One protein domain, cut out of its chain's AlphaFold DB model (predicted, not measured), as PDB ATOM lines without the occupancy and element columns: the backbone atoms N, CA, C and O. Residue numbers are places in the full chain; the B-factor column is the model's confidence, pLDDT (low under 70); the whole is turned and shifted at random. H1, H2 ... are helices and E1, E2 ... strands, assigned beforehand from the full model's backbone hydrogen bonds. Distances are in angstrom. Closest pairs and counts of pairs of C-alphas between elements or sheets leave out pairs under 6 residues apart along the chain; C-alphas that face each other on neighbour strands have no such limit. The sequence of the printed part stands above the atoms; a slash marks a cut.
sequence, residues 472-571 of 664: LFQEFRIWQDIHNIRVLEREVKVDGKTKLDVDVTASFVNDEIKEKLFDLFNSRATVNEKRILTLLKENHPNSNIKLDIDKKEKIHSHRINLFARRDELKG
ATOM      1  N   LEU A 472      96.812 212.007 187.947       92.56
ATOM      2  CA  LEU A 472      97.313 212.106 189.326       92.56
ATOM      3  C   LEU A 472      97.254 210.771 190.083       92.56
ATOM      4  O   LEU A 472      98.153 210.449 190.851       92.56
ATOM      5  N   PHE A 473      96.191 209.983 189.888       94.31
ATOM      6  CA  PHE A 473      96.089 208.676 190.537       94.31
ATOM      7  C   PHE A 473      97.051 207.662 189.918       94.31
ATOM      8  O   PHE A 473      97.593 206.827 190.638       94.31
ATOM      9  N   GLN A 474      97.234 207.704 188.594       94.19
ATOM     10  CA  GLN A 474      98.174 206.825 187.896       94.19
ATOM     11  C   GLN A 474      99.594 207.059 188.419       94.19
ATOM     12  O   GLN A 474     100.254 206.101 188.806       94.19
ATOM     13  N   GLU A 475     100.006 208.322 188.532       94.19
ATOM     14  CA  GLU A 475     101.287 208.732 189.114       94.19
ATOM     15  C   GLU A 475     101.432 208.269 190.573       94.19
ATOM     16  O   GLU A 475     102.379 207.555 190.901       94.19
ATOM     17  N   PHE A 476     100.444 208.570 191.427       94.12
ATOM     18  CA  PHE A 476     100.410 208.122 192.826       94.12
ATOM     19  C   PHE A 476     100.563 206.602 192.964       94.12
ATOM     20  O   PHE A 476     101.343 206.123 193.786       94.12
ATOM     21  N   ARG A 477      99.836 205.826 192.151       94.88
ATOM     22  CA  ARG A 477      99.911 204.360 192.172       94.88
ATOM     23  C   ARG A 477     101.300 203.864 191.777       94.88
ATOM     24  O   ARG A 477     101.797 202.947 192.417       94.88
ATOM     25  N   ILE A 478     101.898 204.444 190.735       95.94
ATOM     26  CA  ILE A 478     103.236 204.059 190.268       95.94
ATOM     27  C   ILE A 478     104.251 204.273 191.388       95.94
ATOM     28  O   ILE A 478     104.973 203.343 191.738       95.94
ATOM     29  N   TRP A 479     104.254 205.454 192.009       95.75
ATOM     30  CA  TRP A 479     105.138 205.723 193.138       95.75
ATOM     31  C   TRP A 479     104.866 204.794 194.316       95.75
ATOM     32  O   TRP A 479     105.810 204.271 194.905       95.75
ATOM     33  N   GLN A 480     103.602 204.520 194.636       94.12
ATOM     34  CA  GLN A 480     103.257 203.560 195.681       94.12
ATOM     35  C   GLN A 480     103.834 202.166 195.390       94.12
ATOM     36  O   GLN A 480     104.368 201.535 196.302       94.12
ATOM     37  N   ASP A 481     103.741 201.676 194.154       94.75
ATOM     38  CA  ASP A 481     104.324 200.389 193.774       94.75
ATOM     39  C   ASP A 481     105.856 200.439 193.880       94.75
ATOM     40  O   ASP A 481     106.432 199.571 194.532       94.75
ATOM     41  N   ILE A 482     106.510 201.484 193.360       95.38
ATOM     42  CA  ILE A 482     107.974 201.654 193.412       95.38
ATOM     43  C   ILE A 482     108.503 201.628 194.851       95.38
ATOM     44  O   ILE A 482     109.450 200.901 195.143       95.38
ATOM     45  N   HIS A 483     107.867 202.349 195.778       93.94
ATOM     46  CA  HIS A 483     108.274 202.364 197.191       93.94
ATOM     47  C   HIS A 483     108.113 200.997 197.882       93.94
ATOM     48  O   HIS A 483     108.829 200.681 198.841       93.94
ATOM     49  N   ASN A 484     107.184 200.173 197.390       94.69
ATOM     50  CA  ASN A 484     106.893 198.845 197.922       94.69
ATOM     51  C   ASN A 484     107.651 197.714 197.216       94.69
ATOM     52  O   ASN A 484     107.536 196.562 197.652       94.69
ATOM     53  N   ILE A 485     108.420 198.010 196.163       95.06
ATOM     54  CA  ILE A 485     109.297 197.027 195.526       95.06
ATOM     55  C   ILE A 485     110.301 196.525 196.564       95.06
ATOM     56  O   ILE A 485     110.984 197.299 197.241       95.06
ATOM     57  N   ARG A 486     110.377 195.200 196.678       95.38
ATOM     58  CA  ARG A 486     111.459 194.483 197.345       95.38
ATOM     59  C   ARG A 486     112.080 193.498 196.372       95.38
ATOM     60  O   ARG A 486     111.352 192.725 195.745       95.38
ATOM     61  N   VAL A 487     113.402 193.555 196.251       94.69
ATOM     62  CA  VAL A 487     114.210 192.664 195.416       94.69
ATOM     63  C   VAL A 487     114.686 191.520 196.300       94.69
ATOM     64  O   VAL A 487     115.449 191.741 197.235       94.69
ATOM     65  N   LEU A 488     114.198 190.313 196.027       93.94
ATOM     66  CA  LEU A 488     114.493 189.121 196.813       93.94
ATOM     67  C   LEU A 488     115.378 188.185 195.991       93.94
ATOM     68  O   LEU A 488     114.982 187.754 194.906       93.94
ATOM     69  N   GLU A 489     116.558 187.857 196.498       92.31
ATOM     70  CA  GLU A 489     117.407 186.819 195.922       92.31
ATOM     71  C   GLU A 489     116.868 185.444 196.330       92.31
ATOM     72  O   GLU A 489     116.659 185.176 197.515       92.31
ATOM     73  N   ARG A 490     116.594 184.572 195.350       88.12
ATOM     74  CA  ARG A 490     115.859 183.323 195.609       88.12
ATOM     75  C   ARG A 490     116.628 182.337 196.472       88.12
ATOM     76  O   ARG A 490     116.003 181.685 197.298       88.12
ATOM     77  N   GLU A 491     117.938 182.218 196.283       84.75
ATOM     78  CA  GLU A 491     118.782 181.271 197.015       84.75
ATOM     79  C   GLU A 491     120.135 181.905 197.339       84.75
ATOM     80  O   GLU A 491     120.912 182.206 196.437       84.75
ATOM     81  N   VAL A 492     120.440 182.056 198.631       82.94
ATOM     82  CA  VAL A 492     121.739 182.547 199.115       82.94
ATOM     83  C   VAL A 492     122.317 181.551 200.113       82.94
ATOM     84  O   VAL A 492     121.625 181.108 201.033       82.94
ATOM     85  N   LYS A 493     123.601 181.203 199.975       78.19
ATOM     86  CA  LYS A 493     124.326 180.413 200.983       78.19
ATOM     87  C   LYS A 493     124.927 181.350 202.029       78.19
ATOM     88  O   LYS A 493     125.879 182.061 201.730       78.19
ATOM     89  N   VAL A 494     124.392 181.325 203.249       75.62
ATOM     90  CA  VAL A 494     124.919 182.076 204.401       75.62
ATOM     91  C   VAL A 494     125.260 181.070 205.500       75.62
ATOM     92  O   VAL A 494     124.407 180.267 205.876       75.62
ATOM     93  N   ASP A 495     126.507 181.068 205.975       70.31
ATOM     94  CA  ASP A 495     127.002 180.168 207.034       70.31
ATOM     95  C   ASP A 495     126.732 178.671 206.773       70.31
ATOM     96  O   ASP A 495     126.324 177.916 207.655       70.31
ATOM     97  N   GLY A 496     126.893 178.233 205.519       73.56
ATOM     98  CA  GLY A 496     126.669 176.839 205.113       73.56
ATOM     99  C   GLY A 496     125.197 176.410 205.012       73.56
ATOM    100  O   GLY A 496     124.934 175.260 204.669       73.56
ATOM    101  N   LYS A 497     124.231 177.311 205.253       76.00
ATOM    102  CA  LYS A 497     122.788 177.057 205.099       76.00
ATOM    103  C   LYS A 497     122.214 177.852 203.925       76.00
ATOM    104  O   LYS A 497     122.489 179.043 203.776       76.00
ATOM    105  N   THR A 498     121.391 177.206 203.100       84.12
ATOM    106  CA  THR A 498     120.634 177.883 202.037       84.12
ATOM    107  C   THR A 498     119.482 178.662 202.664       84.12
ATOM    108  O   THR A 498     118.582 178.071 203.262       84.12
ATOM    109  N   LYS A 499     119.507 179.987 202.539       85.12
ATOM    110  CA  LYS A 499     118.370 180.862 202.837       85.12
ATOM    111  C   LYS A 499     117.647 181.190 201.537       85.12
ATOM    112  O   LYS A 499     118.291 181.442 200.519       85.12
ATOM    113  N   LEU A 500     116.319 181.174 201.595       87.12
ATOM    114  CA  LEU A 500     115.455 181.492 200.464       87.12
ATOM    115  C   LEU A 500     114.904 182.912 200.586       87.12
ATOM    116  O   LEU A 500     114.672 183.378 201.703       87.12
ATOM    117  N   ASP A 501     114.659 183.551 199.442       86.38
ATOM    118  CA  ASP A 501     114.008 184.864 199.323       86.38
ATOM    119  C   ASP A 501     114.636 185.948 200.229       86.38
ATOM    120  O   ASP A 501     113.952 186.638 200.988       86.38
ATOM    121  N   VAL A 502     115.962 186.098 200.156       90.88
ATOM    122  CA  VAL A 502     116.711 187.085 200.948       90.88
ATOM    123  C   VAL A 502     116.505 188.484 200.370       90.88
ATOM    124  O   VAL A 502     116.770 188.718 199.194       90.88
ATOM    125  N   ASP A 503     116.048 189.425 201.197       92.56
ATOM    126  CA  ASP A 503     115.846 190.818 200.789       92.56
ATOM    127  C   ASP A 503     117.186 191.535 200.573       92.56
ATOM    128  O   ASP A 503     117.942 191.774 201.515       92.56
ATOM    129  N   VAL A 504     117.457 191.883 199.315       92.81
ATOM    130  CA  VAL A 504     118.659 192.594 198.855       92.81
ATOM    131  C   VAL A 504     118.315 193.969 198.274       92.81
ATOM    132  O   VAL A 504     119.121 194.578 197.575       92.81
ATOM    133  N   THR A 505     117.118 194.496 198.560       92.12
ATOM    134  CA  THR A 505     116.586 195.735 197.961       92.12
ATOM    135  C   THR A 505     117.542 196.917 198.079       92.12
ATOM    136  O   THR A 505     117.724 197.645 197.106       92.12
ATOM    137  N   ALA A 506     118.175 197.092 199.242       90.56
ATOM    138  CA  ALA A 506     119.081 198.211 199.508       90.56
ATOM    139  C   ALA A 506     120.298 198.244 198.564       90.56
ATOM    140  O   ALA A 506     120.818 199.318 198.283       90.56
ATOM    141  N   SER A 507     120.716 197.088 198.041       89.50
ATOM    142  CA  SER A 507     121.834 196.979 197.098       89.50
ATOM    143  C   SER A 507     121.460 197.396 195.673       89.50
ATOM    144  O   SER A 507     122.344 197.665 194.868       89.50
ATOM    145  N   PHE A 508     120.165 197.432 195.348       90.31
ATOM    146  CA  PHE A 508     119.678 197.620 193.978       90.31
ATOM    147  C   PHE A 508     118.840 198.882 193.783       90.31
ATOM    148  O   PHE A 508     118.879 199.472 192.705       90.31
ATOM    149  N   VAL A 509     118.058 199.285 194.786       92.25
ATOM    150  CA  VAL A 509     117.045 200.339 194.662       92.25
ATOM    151  C   VAL A 509     117.445 201.548 195.504       92.25
ATOM    152  O   VAL A 509     117.176 201.606 196.702       92.25
ATOM    153  N   ASN A 510     118.058 202.531 194.848       92.88
ATOM    154  CA  ASN A 510     118.292 203.881 195.369       92.88
ATOM    155  C   ASN A 510     117.346 204.889 194.679       92.88
ATOM    156  O   ASN A 510     116.517 204.495 193.858       92.88
ATOM    157  N   ASP A 511     117.455 206.178 195.000       92.94
ATOM    158  CA  ASP A 511     116.545 207.194 194.452       92.94
ATOM    159  C   ASP A 511     116.693 207.388 192.929       92.94
ATOM    160  O   ASP A 511     115.682 207.475 192.238       92.94
ATOM    161  N   GLU A 512     117.906 207.303 192.376       94.19
ATOM    162  CA  GLU A 512     118.131 207.354 190.918       94.19
ATOM    163  C   GLU A 512     117.444 206.182 190.189       94.19
ATOM    164  O   GLU A 512     116.817 206.333 189.139       94.19
ATOM    165  N   ILE A 513     117.514 204.983 190.769       95.06
ATOM    166  CA  ILE A 513     116.834 203.802 190.233       95.06
ATOM    167  C   ILE A 513     115.319 203.950 190.350       95.06
ATOM    168  O   ILE A 513     114.603 203.521 189.445       95.06
ATOM    169  N   LYS A 514     114.807 204.566 191.421       95.25
ATOM    170  CA  LYS A 514     113.371 204.843 191.545       95.25
ATOM    171  C   LYS A 514     112.878 205.782 190.443       95.25
ATOM    172  O   LYS A 514     111.811 205.514 189.897       95.25
ATOM    173  N   GLU A 515     113.639 206.810 190.067       95.44
ATOM    174  CA  GLU A 515     113.306 207.686 188.929       95.44
ATOM    175  C   GLU A 515     113.257 206.902 187.610       95.44
ATOM    176  O   GLU A 515     112.262 206.951 186.884       95.44
ATOM    177  N   LYS A 516     114.264 206.063 187.342       96.56
ATOM    178  CA  LYS A 516     114.286 205.193 186.150       96.56
ATOM    179  C   LYS A 516     113.124 204.192 186.134       96.56
ATOM    180  O   LYS A 516     112.538 203.916 185.083       96.56
ATOM    181  N   LEU A 517     112.758 203.648 187.296       96.62
ATOM    182  CA  LEU A 517     111.572 202.805 187.446       96.62
ATOM    183  C   LEU A 517     110.290 203.600 187.184       96.62
ATOM    184  O   LEU A 517     109.389 203.084 186.523       96.62
ATOM    185  N   PHE A 518     110.206 204.849 187.640       96.81
ATOM    186  CA  PHE A 518     109.073 205.717 187.346       96.81
ATOM    187  C   PHE A 518     108.921 205.932 185.839       96.81
ATOM    188  O   PHE A 518     107.834 205.704 185.313       96.81
ATOM    189  N   ASP A 519     109.998 206.244 185.118       95.94
ATOM    190  CA  ASP A 519     109.966 206.403 183.659       95.94
ATOM    191  C   ASP A 519     109.542 205.117 182.932       95.94
ATOM    192  O   ASP A 519     108.736 205.144 181.989       95.94
ATOM    193  N   LEU A 520     110.015 203.957 183.400       96.31
ATOM    194  CA  LEU A 520     109.597 202.655 182.877       96.31
ATOM    195  C   LEU A 520     108.087 202.429 183.052       96.31
ATOM    196  O   LEU A 520     107.411 201.994 182.116       96.31
ATOM    197  N   PHE A 521     107.543 202.722 184.234       96.62
ATOM    198  CA  PHE A 521     106.112 202.577 184.505       96.62
ATOM    199  C   PHE A 521     105.283 203.639 183.779       96.62
ATOM    200  O   PHE A 521     104.215 203.330 183.253       96.62
ATOM    201  N   ASN A 522     105.767 204.875 183.693       95.00
ATOM    202  CA  ASN A 522     105.071 205.986 183.055       95.00
ATOM    203  C   ASN A 522     105.048 205.865 181.520       95.00
ATOM    204  O   ASN A 522     104.158 206.390 180.848       95.00
ATOM    205  N   SER A 523     106.004 205.145 180.929       92.75
ATOM    206  CA  SER A 523     106.054 204.910 179.483       92.75
ATOM    207  C   SER A 523     105.098 203.821 178.985       92.75
ATOM    208  O   SER A 523     104.772 203.800 177.795       92.75
ATOM    209  N   ARG A 524     104.599 202.940 179.863       93.75
ATOM    210  CA  ARG A 524     103.860 201.725 179.477       93.75
ATOM    211  C   ARG A 524     102.547 201.566 180.236       93.75
ATOM    212  O   ARG A 524     102.420 202.002 181.369       93.75
ATOM    213  N   ALA A 525     101.590 200.849 179.649       94.12
ATOM    214  CA  ALA A 525     100.334 200.530 180.326       94.12
ATOM    215  C   ALA A 525     100.528 199.467 181.424       94.12
ATOM    216  O   ALA A 525      99.900 199.544 182.480       94.12
ATOM    217  N   THR A 526     101.418 198.497 181.188       95.94
ATOM    218  CA  THR A 526     101.781 197.439 182.139       95.94
ATOM    219  C   THR A 526     103.286 197.167 182.141       95.94
ATOM    220  O   THR A 526     103.999 197.390 181.150       95.94
ATOM    221  N   VAL A 527     103.782 196.690 183.283       95.81
ATOM    222  CA  VAL A 527     105.187 196.348 183.521       95.81
ATOM    223  C   VAL A 527     105.251 194.963 184.156       95.81
ATOM    224  O   VAL A 527     104.595 194.706 185.161       95.81
ATOM    225  N   ASN A 528     106.040 194.067 183.569       94.50
ATOM    226  CA  ASN A 528     106.260 192.722 184.093       94.50
ATOM    227  C   ASN A 528     107.546 192.652 184.930       94.50
ATOM    228  O   ASN A 528     108.399 193.541 184.857       94.50
ATOM    229  N   GLU A 529     107.692 191.577 185.705       94.12
ATOM    230  CA  GLU A 529     108.829 191.374 186.612       94.12
ATOM    231  C   GLU A 529     110.166 191.431 185.867       94.12
ATOM    232  O   GLU A 529     111.087 192.145 186.268       94.12
ATOM    233  N   LYS A 530     110.234 190.748 184.719       93.56
ATOM    234  CA  LYS A 530     111.423 190.692 183.870       93.56
ATOM    235  C   LYS A 530     111.957 192.077 183.519       93.56
ATOM    236  O   LYS A 530     113.152 192.292 183.639       93.56
ATOM    237  N   ARG A 531     111.100 193.027 183.124       94.44
ATOM    238  CA  ARG A 531     111.527 194.392 182.762       94.44
ATOM    239  C   ARG A 531     112.138 195.149 183.933       94.44
ATOM    240  O   ARG A 531     113.110 195.867 183.730       94.44
ATOM    241  N   ILE A 532     111.585 194.985 185.134       95.50
ATOM    242  CA  ILE A 532     112.138 195.602 186.344       95.50
ATOM    243  C   ILE A 532     113.529 195.025 186.604       95.50
ATOM    244  O   ILE A 532     114.483 195.777 186.756       95.50
ATOM    245  N   LEU A 533     113.671 193.698 186.574       94.81
ATOM    246  CA  LEU A 533     114.964 193.042 186.776       94.81
ATOM    247  C   LEU A 533     115.979 193.376 185.670       94.81
ATOM    248  O   LEU A 533     117.162 193.514 185.962       94.81
ATOM    249  N   THR A 534     115.536 193.538 184.420       95.06
ATOM    250  CA  THR A 534     116.377 194.022 183.316       95.06
ATOM    251  C   THR A 534     116.904 195.421 183.608       95.06
ATOM    252  O   THR A 534     118.112 195.618 183.544       95.06
ATOM    253  N   LEU A 535     116.035 196.354 184.012       95.44
ATOM    254  CA  LEU A 535     116.441 197.714 184.372       95.44
ATOM    255  C   LEU A 535     117.444 197.708 185.532       95.44
ATOM    256  O   LEU A 535     118.458 198.400 185.469       95.44
ATOM    257  N   LEU A 536     117.209 196.897 186.569       94.31
ATOM    258  CA  LEU A 536     118.154 196.761 187.682       94.31
ATOM    259  C   LEU A 536     119.503 196.203 187.214       94.31
ATOM    260  O   LEU A 536     120.540 196.724 187.604       94.31
ATOM    261  N   LYS A 537     119.504 195.188 186.346       92.94
ATOM    262  CA  LYS A 537     120.731 194.599 185.800       92.94
ATOM    263  C   LYS A 537     121.525 195.584 184.935       92.94
ATOM    264  O   LYS A 537     122.744 195.626 185.039       92.94
ATOM    265  N   GLU A 538     120.853 196.363 184.089       93.19
ATOM    266  CA  GLU A 538     121.493 197.361 183.218       93.19
ATOM    267  C   GLU A 538     122.166 198.479 184.020       93.19
ATOM    268  O   GLU A 538     123.233 198.952 183.641       93.19
ATOM    269  N   ASN A 539     121.572 198.867 185.151       91.88
ATOM    270  CA  ASN A 539     122.127 199.899 186.025       91.88
ATOM    271  C   ASN A 539     123.094 199.352 187.085       91.88
ATOM    272  O   ASN A 539     123.834 200.124 187.687       91.88
ATOM    273  N   HIS A 540     123.137 198.030 187.270       90.06
ATOM    274  CA  HIS A 540     124.097 197.331 188.125       90.06
ATOM    275  C   HIS A 540     124.770 196.191 187.341       90.06
ATOM    276  O   HIS A 540     124.456 195.019 187.573       90.06
ATOM    277  N   PRO A 541     125.700 196.490 186.409       83.19
ATOM    278  CA  PRO A 541     126.268 195.483 185.505       83.19
ATOM    279  C   PRO A 541     127.005 194.347 186.225       83.19
ATOM    280  O   PRO A 541     126.999 193.211 185.757       83.19
ATOM    281  N   ASN A 542     127.587 194.643 187.392       85.06
ATOM    282  CA  ASN A 542     128.286 193.678 188.247       85.06
ATOM    283  C   ASN A 542     127.340 192.846 189.133       85.06
ATOM    284  O   ASN A 542     127.796 192.098 189.995       85.06
ATOM    285  N   SER A 543     126.025 192.986 188.962       85.62
ATOM    286  CA  SER A 543     125.047 192.224 189.729       85.62
ATOM    287  C   SER A 543     125.028 190.740 189.360       85.62
ATOM    288  O   SER A 543     125.262 190.331 188.223       85.62
ATOM    289  N   ASN A 544     124.642 189.914 190.326       86.25
ATOM    290  CA  ASN A 544     124.357 188.489 190.160       86.25
ATOM    291  C   ASN A 544     122.980 188.214 189.513       86.25
ATOM    292  O   ASN A 544     122.534 187.063 189.489       86.25
ATOM    293  N   ILE A 545     122.297 189.230 188.961       88.38
ATOM    294  CA  ILE A 545     120.984 189.063 188.329       88.38
ATOM    295  C   ILE A 545     121.116 188.260 187.022       88.38
ATOM    296  O   ILE A 545     121.528 188.739 185.960       88.38
ATOM    297  N   LYS A 546     120.676 187.007 187.090       86.88
ATOM    298  CA  LYS A 546     120.430 186.112 185.955       86.88
ATOM    299  C   LYS A 546     118.942 186.105 185.610       86.88
ATOM    300  O   LYS A 546     118.107 185.807 186.470       86.88
ATOM    301  N   LEU A 547     118.642 186.441 184.358       87.88
ATOM    302  CA  LEU A 547     117.303 186.398 183.769       87.88
ATOM    303  C   LEU A 547     117.103 185.063 183.046       87.88
ATOM    304  O   LEU A 547     118.073 184.467 182.589       87.88
ATOM    305  N   ASP A 548     115.845 184.641 182.929       85.06
ATOM    306  CA  ASP A 548     115.410 183.421 182.233       85.06
ATOM    307  C   ASP A 548     116.234 182.156 182.570       85.06
ATOM    308  O   ASP A 548     116.653 181.428 181.670       85.06
ATOM    309  N   ILE A 549     116.471 181.895 183.864       83.50
ATOM    310  CA  ILE A 549     117.121 180.658 184.340       83.50
ATOM    311  C   ILE A 549     116.312 179.440 183.886       83.50
ATOM    312  O   ILE A 549     116.880 178.472 183.389       83.50
ATOM    313  N   ASP A 550     114.988 179.531 184.003       78.81
ATOM    314  CA  ASP A 550     114.054 178.621 183.349       78.81
ATOM    315  C   ASP A 550     113.149 179.440 182.425       78.81
ATOM    316  O   ASP A 550     112.354 180.267 182.879       78.81
ATOM    317  N   LYS A 551     113.286 179.236 181.112       76.12
ATOM    318  CA  LYS A 551     112.484 179.935 180.098       76.12
ATOM    319  C   LYS A 551     111.017 179.507 180.105       76.12
ATOM    320  O   LYS A 551     110.169 180.310 179.720       76.12
ATOM    321  N   LYS A 552     110.723 178.267 180.503       75.56
ATOM    322  CA  LYS A 552     109.369 177.703 180.506       75.56
ATOM    323  C   LYS A 552     108.584 178.215 181.711       75.56
ATOM    324  O   LYS A 552     107.462 178.681 181.547       75.56
ATOM    325  N   GLU A 553     109.225 178.229 182.873       74.62
ATOM    326  CA  GLU A 553     108.635 178.691 184.138       74.62
ATOM    327  C   GLU A 553     108.894 180.188 184.422       74.62
ATOM    328  O   GLU A 553     108.511 180.707 185.468       74.62
ATOM    329  N   LYS A 554     109.558 180.906 183.497       77.75
ATOM    330  CA  LYS A 554     109.951 182.329 183.617       77.75
ATOM    331  C   LYS A 554     110.721 182.636 184.909       77.75
ATOM    332  O   LYS A 554     110.579 183.704 185.499       77.75
ATOM    333  N   ILE A 555     111.561 181.703 185.351       81.44
ATOM    334  CA  ILE A 555     112.294 181.834 186.611       81.44
ATOM    335  C   ILE A 555     113.522 182.726 186.407       81.44
ATOM    336  O   ILE A 555     114.273 182.607 185.437       81.44
ATOM    337  N   HIS A 556     113.742 183.629 187.355       88.06
ATOM    338  CA  HIS A 556     114.893 184.523 187.438       88.06
ATOM    339  C   HIS A 556     115.619 184.290 188.769       88.06
ATOM    340  O   HIS A 556     115.010 183.826 189.729       88.06
ATOM    341  N   SER A 557     116.911 184.624 188.840       89.56
ATOM    342  CA  SER A 557     117.716 184.521 190.083       89.56
ATOM    343  C   SER A 557     117.135 185.330 191.242       89.56
ATOM    344  O   SER A 557     117.212 184.925 192.398       89.56
ATOM    345  N   HIS A 558     116.545 186.472 190.907       92.69
ATOM    346  CA  HIS A 558     115.888 187.378 191.826       92.69
ATOM    347  C   HIS A 558     114.410 187.443 191.476       92.69
ATOM    348  O   HIS A 558     114.026 187.229 190.326       92.69
ATOM    349  N   ARG A 559     113.587 187.769 192.461       92.19
ATOM    350  CA  ARG A 559     112.159 188.023 192.292       92.19
ATOM    351  C   ARG A 559     111.781 189.338 192.952       92.19
ATOM    352  O   ARG A 559     112.409 189.768 193.916       92.19
ATOM    353  N   ILE A 560     110.718 189.950 192.466       94.56
ATOM    354  CA  ILE A 560     110.121 191.144 193.041       94.56
ATOM    355  C   ILE A 560     108.897 190.721 193.859       94.56
ATOM    356  O   ILE A 560     107.983 190.069 193.350       94.56
ATOM    357  N   ASN A 561     108.846 191.105 195.139       94.31
ATOM    358  CA  ASN A 561     107.764 190.739 196.071       94.31
ATOM    359  C   ASN A 561     106.348 190.985 195.511       94.31
ATOM    360  O   ASN A 561     105.430 190.198 195.751       94.31
ATOM    361  N   LEU A 562     106.169 192.060 194.738       92.75
ATOM    362  CA  LEU A 562     104.879 192.460 194.193       92.75
ATOM    363  C   LEU A 562     104.305 191.464 193.171       92.75
ATOM    364  O   LEU A 562     103.092 191.490 192.976       92.75
ATOM    365  N   PHE A 563     105.102 190.569 192.581       92.25
ATOM    366  CA  PHE A 563     104.655 189.588 191.576       92.25
ATOM    367  C   PHE A 563     104.265 188.225 192.168       92.25
ATOM    368  O   PHE A 563     103.924 187.298 191.445       92.25
ATOM    369  N   ALA A 564     104.213 188.087 193.499       86.06
ATOM    370  CA  ALA A 564     103.892 186.809 194.149       86.06
ATOM    371  C   ALA A 564     102.511 186.215 193.784       86.06
ATOM    372  O   ALA A 564     102.288 185.026 193.990       86.06
ATOM    373  N   ARG A 565     101.562 187.037 193.313       85.50
ATOM    374  CA  ARG A 565     100.191 186.621 192.943       85.50
ATOM    375  C   ARG A 565      99.692 187.274 191.647       85.50
ATOM    376  O   ARG A 565      98.484 187.400 191.457       85.50
ATOM    377  N   ARG A 566     100.601 187.793 190.818       88.94
ATOM    378  CA  ARG A 566     100.273 188.505 189.571       88.94
ATOM    379  C   ARG A 566     101.478 188.545 188.641       88.94
ATOM    380  O   ARG A 566     102.590 188.731 189.117       88.94
ATOM    381  N   ASP A 567     101.226 188.487 187.339       87.44
ATOM    382  CA  ASP A 567     102.276 188.503 186.310       87.44
ATOM    383  C   ASP A 567     102.686 189.918 185.874       87.44
ATOM    384  O   ASP A 567     103.781 190.133 185.351       87.44
ATOM    385  N   GLU A 568     101.810 190.906 186.095       93.75
ATOM    386  CA  GLU A 568     102.006 192.290 185.661       93.75
ATOM    387  C   GLU A 568     101.582 193.305 186.732       93.75
ATOM    388  O   GLU A 568     100.594 193.134 187.456       93.75
ATOM    389  N   LEU A 569     102.327 194.408 186.793       94.25
ATOM    390  CA  LEU A 569     101.975 195.635 187.496       94.25
ATOM    391  C   LEU A 569     101.444 196.670 186.510       94.25
ATOM    392  O   LEU A 569     101.754 196.654 185.316       94.25
ATOM    393  N   LYS A 570     100.627 197.593 187.014       94.06
ATOM    394  CA  LYS A 570     100.010 198.626 186.183       94.06
ATOM    395  C   LYS A 570     100.924 199.849 186.086       94.06
ATOM    396  O   LYS A 570     101.186 200.488 187.100       94.06
ATOM    397  N   GLY A 571     101.338 200.194 184.869       94.25
ATOM    398  CA  GLY A 571     102.047 201.439 184.555       94.25
ATOM    399  C   GLY A 571     101.078 202.612 184.371       94.25
ATOM    400  O   GLY A 571     100.059 202.667 185.052       94.25
TER     401      GLY A 571
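This is residues 472 to 571 of the 664 residues of an uncharacterized protein of Chitinophagaceae bacterium (UniProt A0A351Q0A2). A small elongated domain has H4 and the short strand E4 near its middle, with H3 packed on H4 and H1 packed on H3 toward one end, and a long strand hairpin, E1 and E2, reaching away to the other end. H1 and the hairpin's turn make the two ends of the long axis, E4 pairs with the hairpin's root, and the two-strand sheet of E3 and E5 packs by H3. The 100 printed residues hold four named helices and five named strands, in the order H1 E1 E2 H2 H3 E3 H4 E4 E5, class mixed. Both sheets, E2 E1 E4 and E3 E5, are antiparallel. The whole is compact, with a radius of gyration of the C-alphas of 13.7 A, and spans 48 by 30 by 23 A.

H1, residues 472 to 484, touches H3, residues 511 to 523, at a steep tilt of 45 degrees, opposite ways; their closest C-alphas, of Ile 482 and Lys 514, are 6.5 A apart. E1, residues 487 to 494, bends by 74 degrees at residue 491 and forms an antiparallel hairpin with E2, residues 497 to 503; N 492 and O 499 are 2.9 A apart, within hydrogen-bond range. E1 is the inner strand, and E4, residues 558 to 560, is its other antiparallel neighbour, with N 488 and O 559 at 2.8 A. H2, residues 505 to 508, only grazes this sheet. H4, residues 529 to 539, also only grazes it, with residues 529 to 536. H3 touches H4 with residues 513 to 517 alone, at a steep tilt of 46 degrees, opposite ways; the closest C-alphas are those of Leu 517 and Ile 532, 7.3 A. H1 and H4 are apart. E3, residues 526 to 528, is the antiparallel neighbour of E5, residues 568 to 570; N 527 and O 569 are 2.9 A apart. The closest C-alphas of H3 and E3, those of Phe 521 and Val 527, are 6.4 A apart. In H1, H3 and H4 every O i to N i+4 pair is within hydrogen-bond range; H2 is too short for one.

H1 begins at C-alpha 472, (97.313, 212.106, 189.326), and is 18.5 A long. E1 is 17.5 A long and E2 16.0 A. H3 is 18.4 A long, and H4, 15.8 A, ends at C-alpha 539, (122.127, 199.899, 186.025). E5 ends at C-alpha 570, (100.010, 198.626, 186.183).

The two C-alphas farthest apart are those of Leu 472 and Gly 496, 48.5 A. The printed part has no cut. The link from H4 to E4, residues 540 to 557, is long. The mean pLDDT of the printed part is 90.3, and no printed residue is under 70.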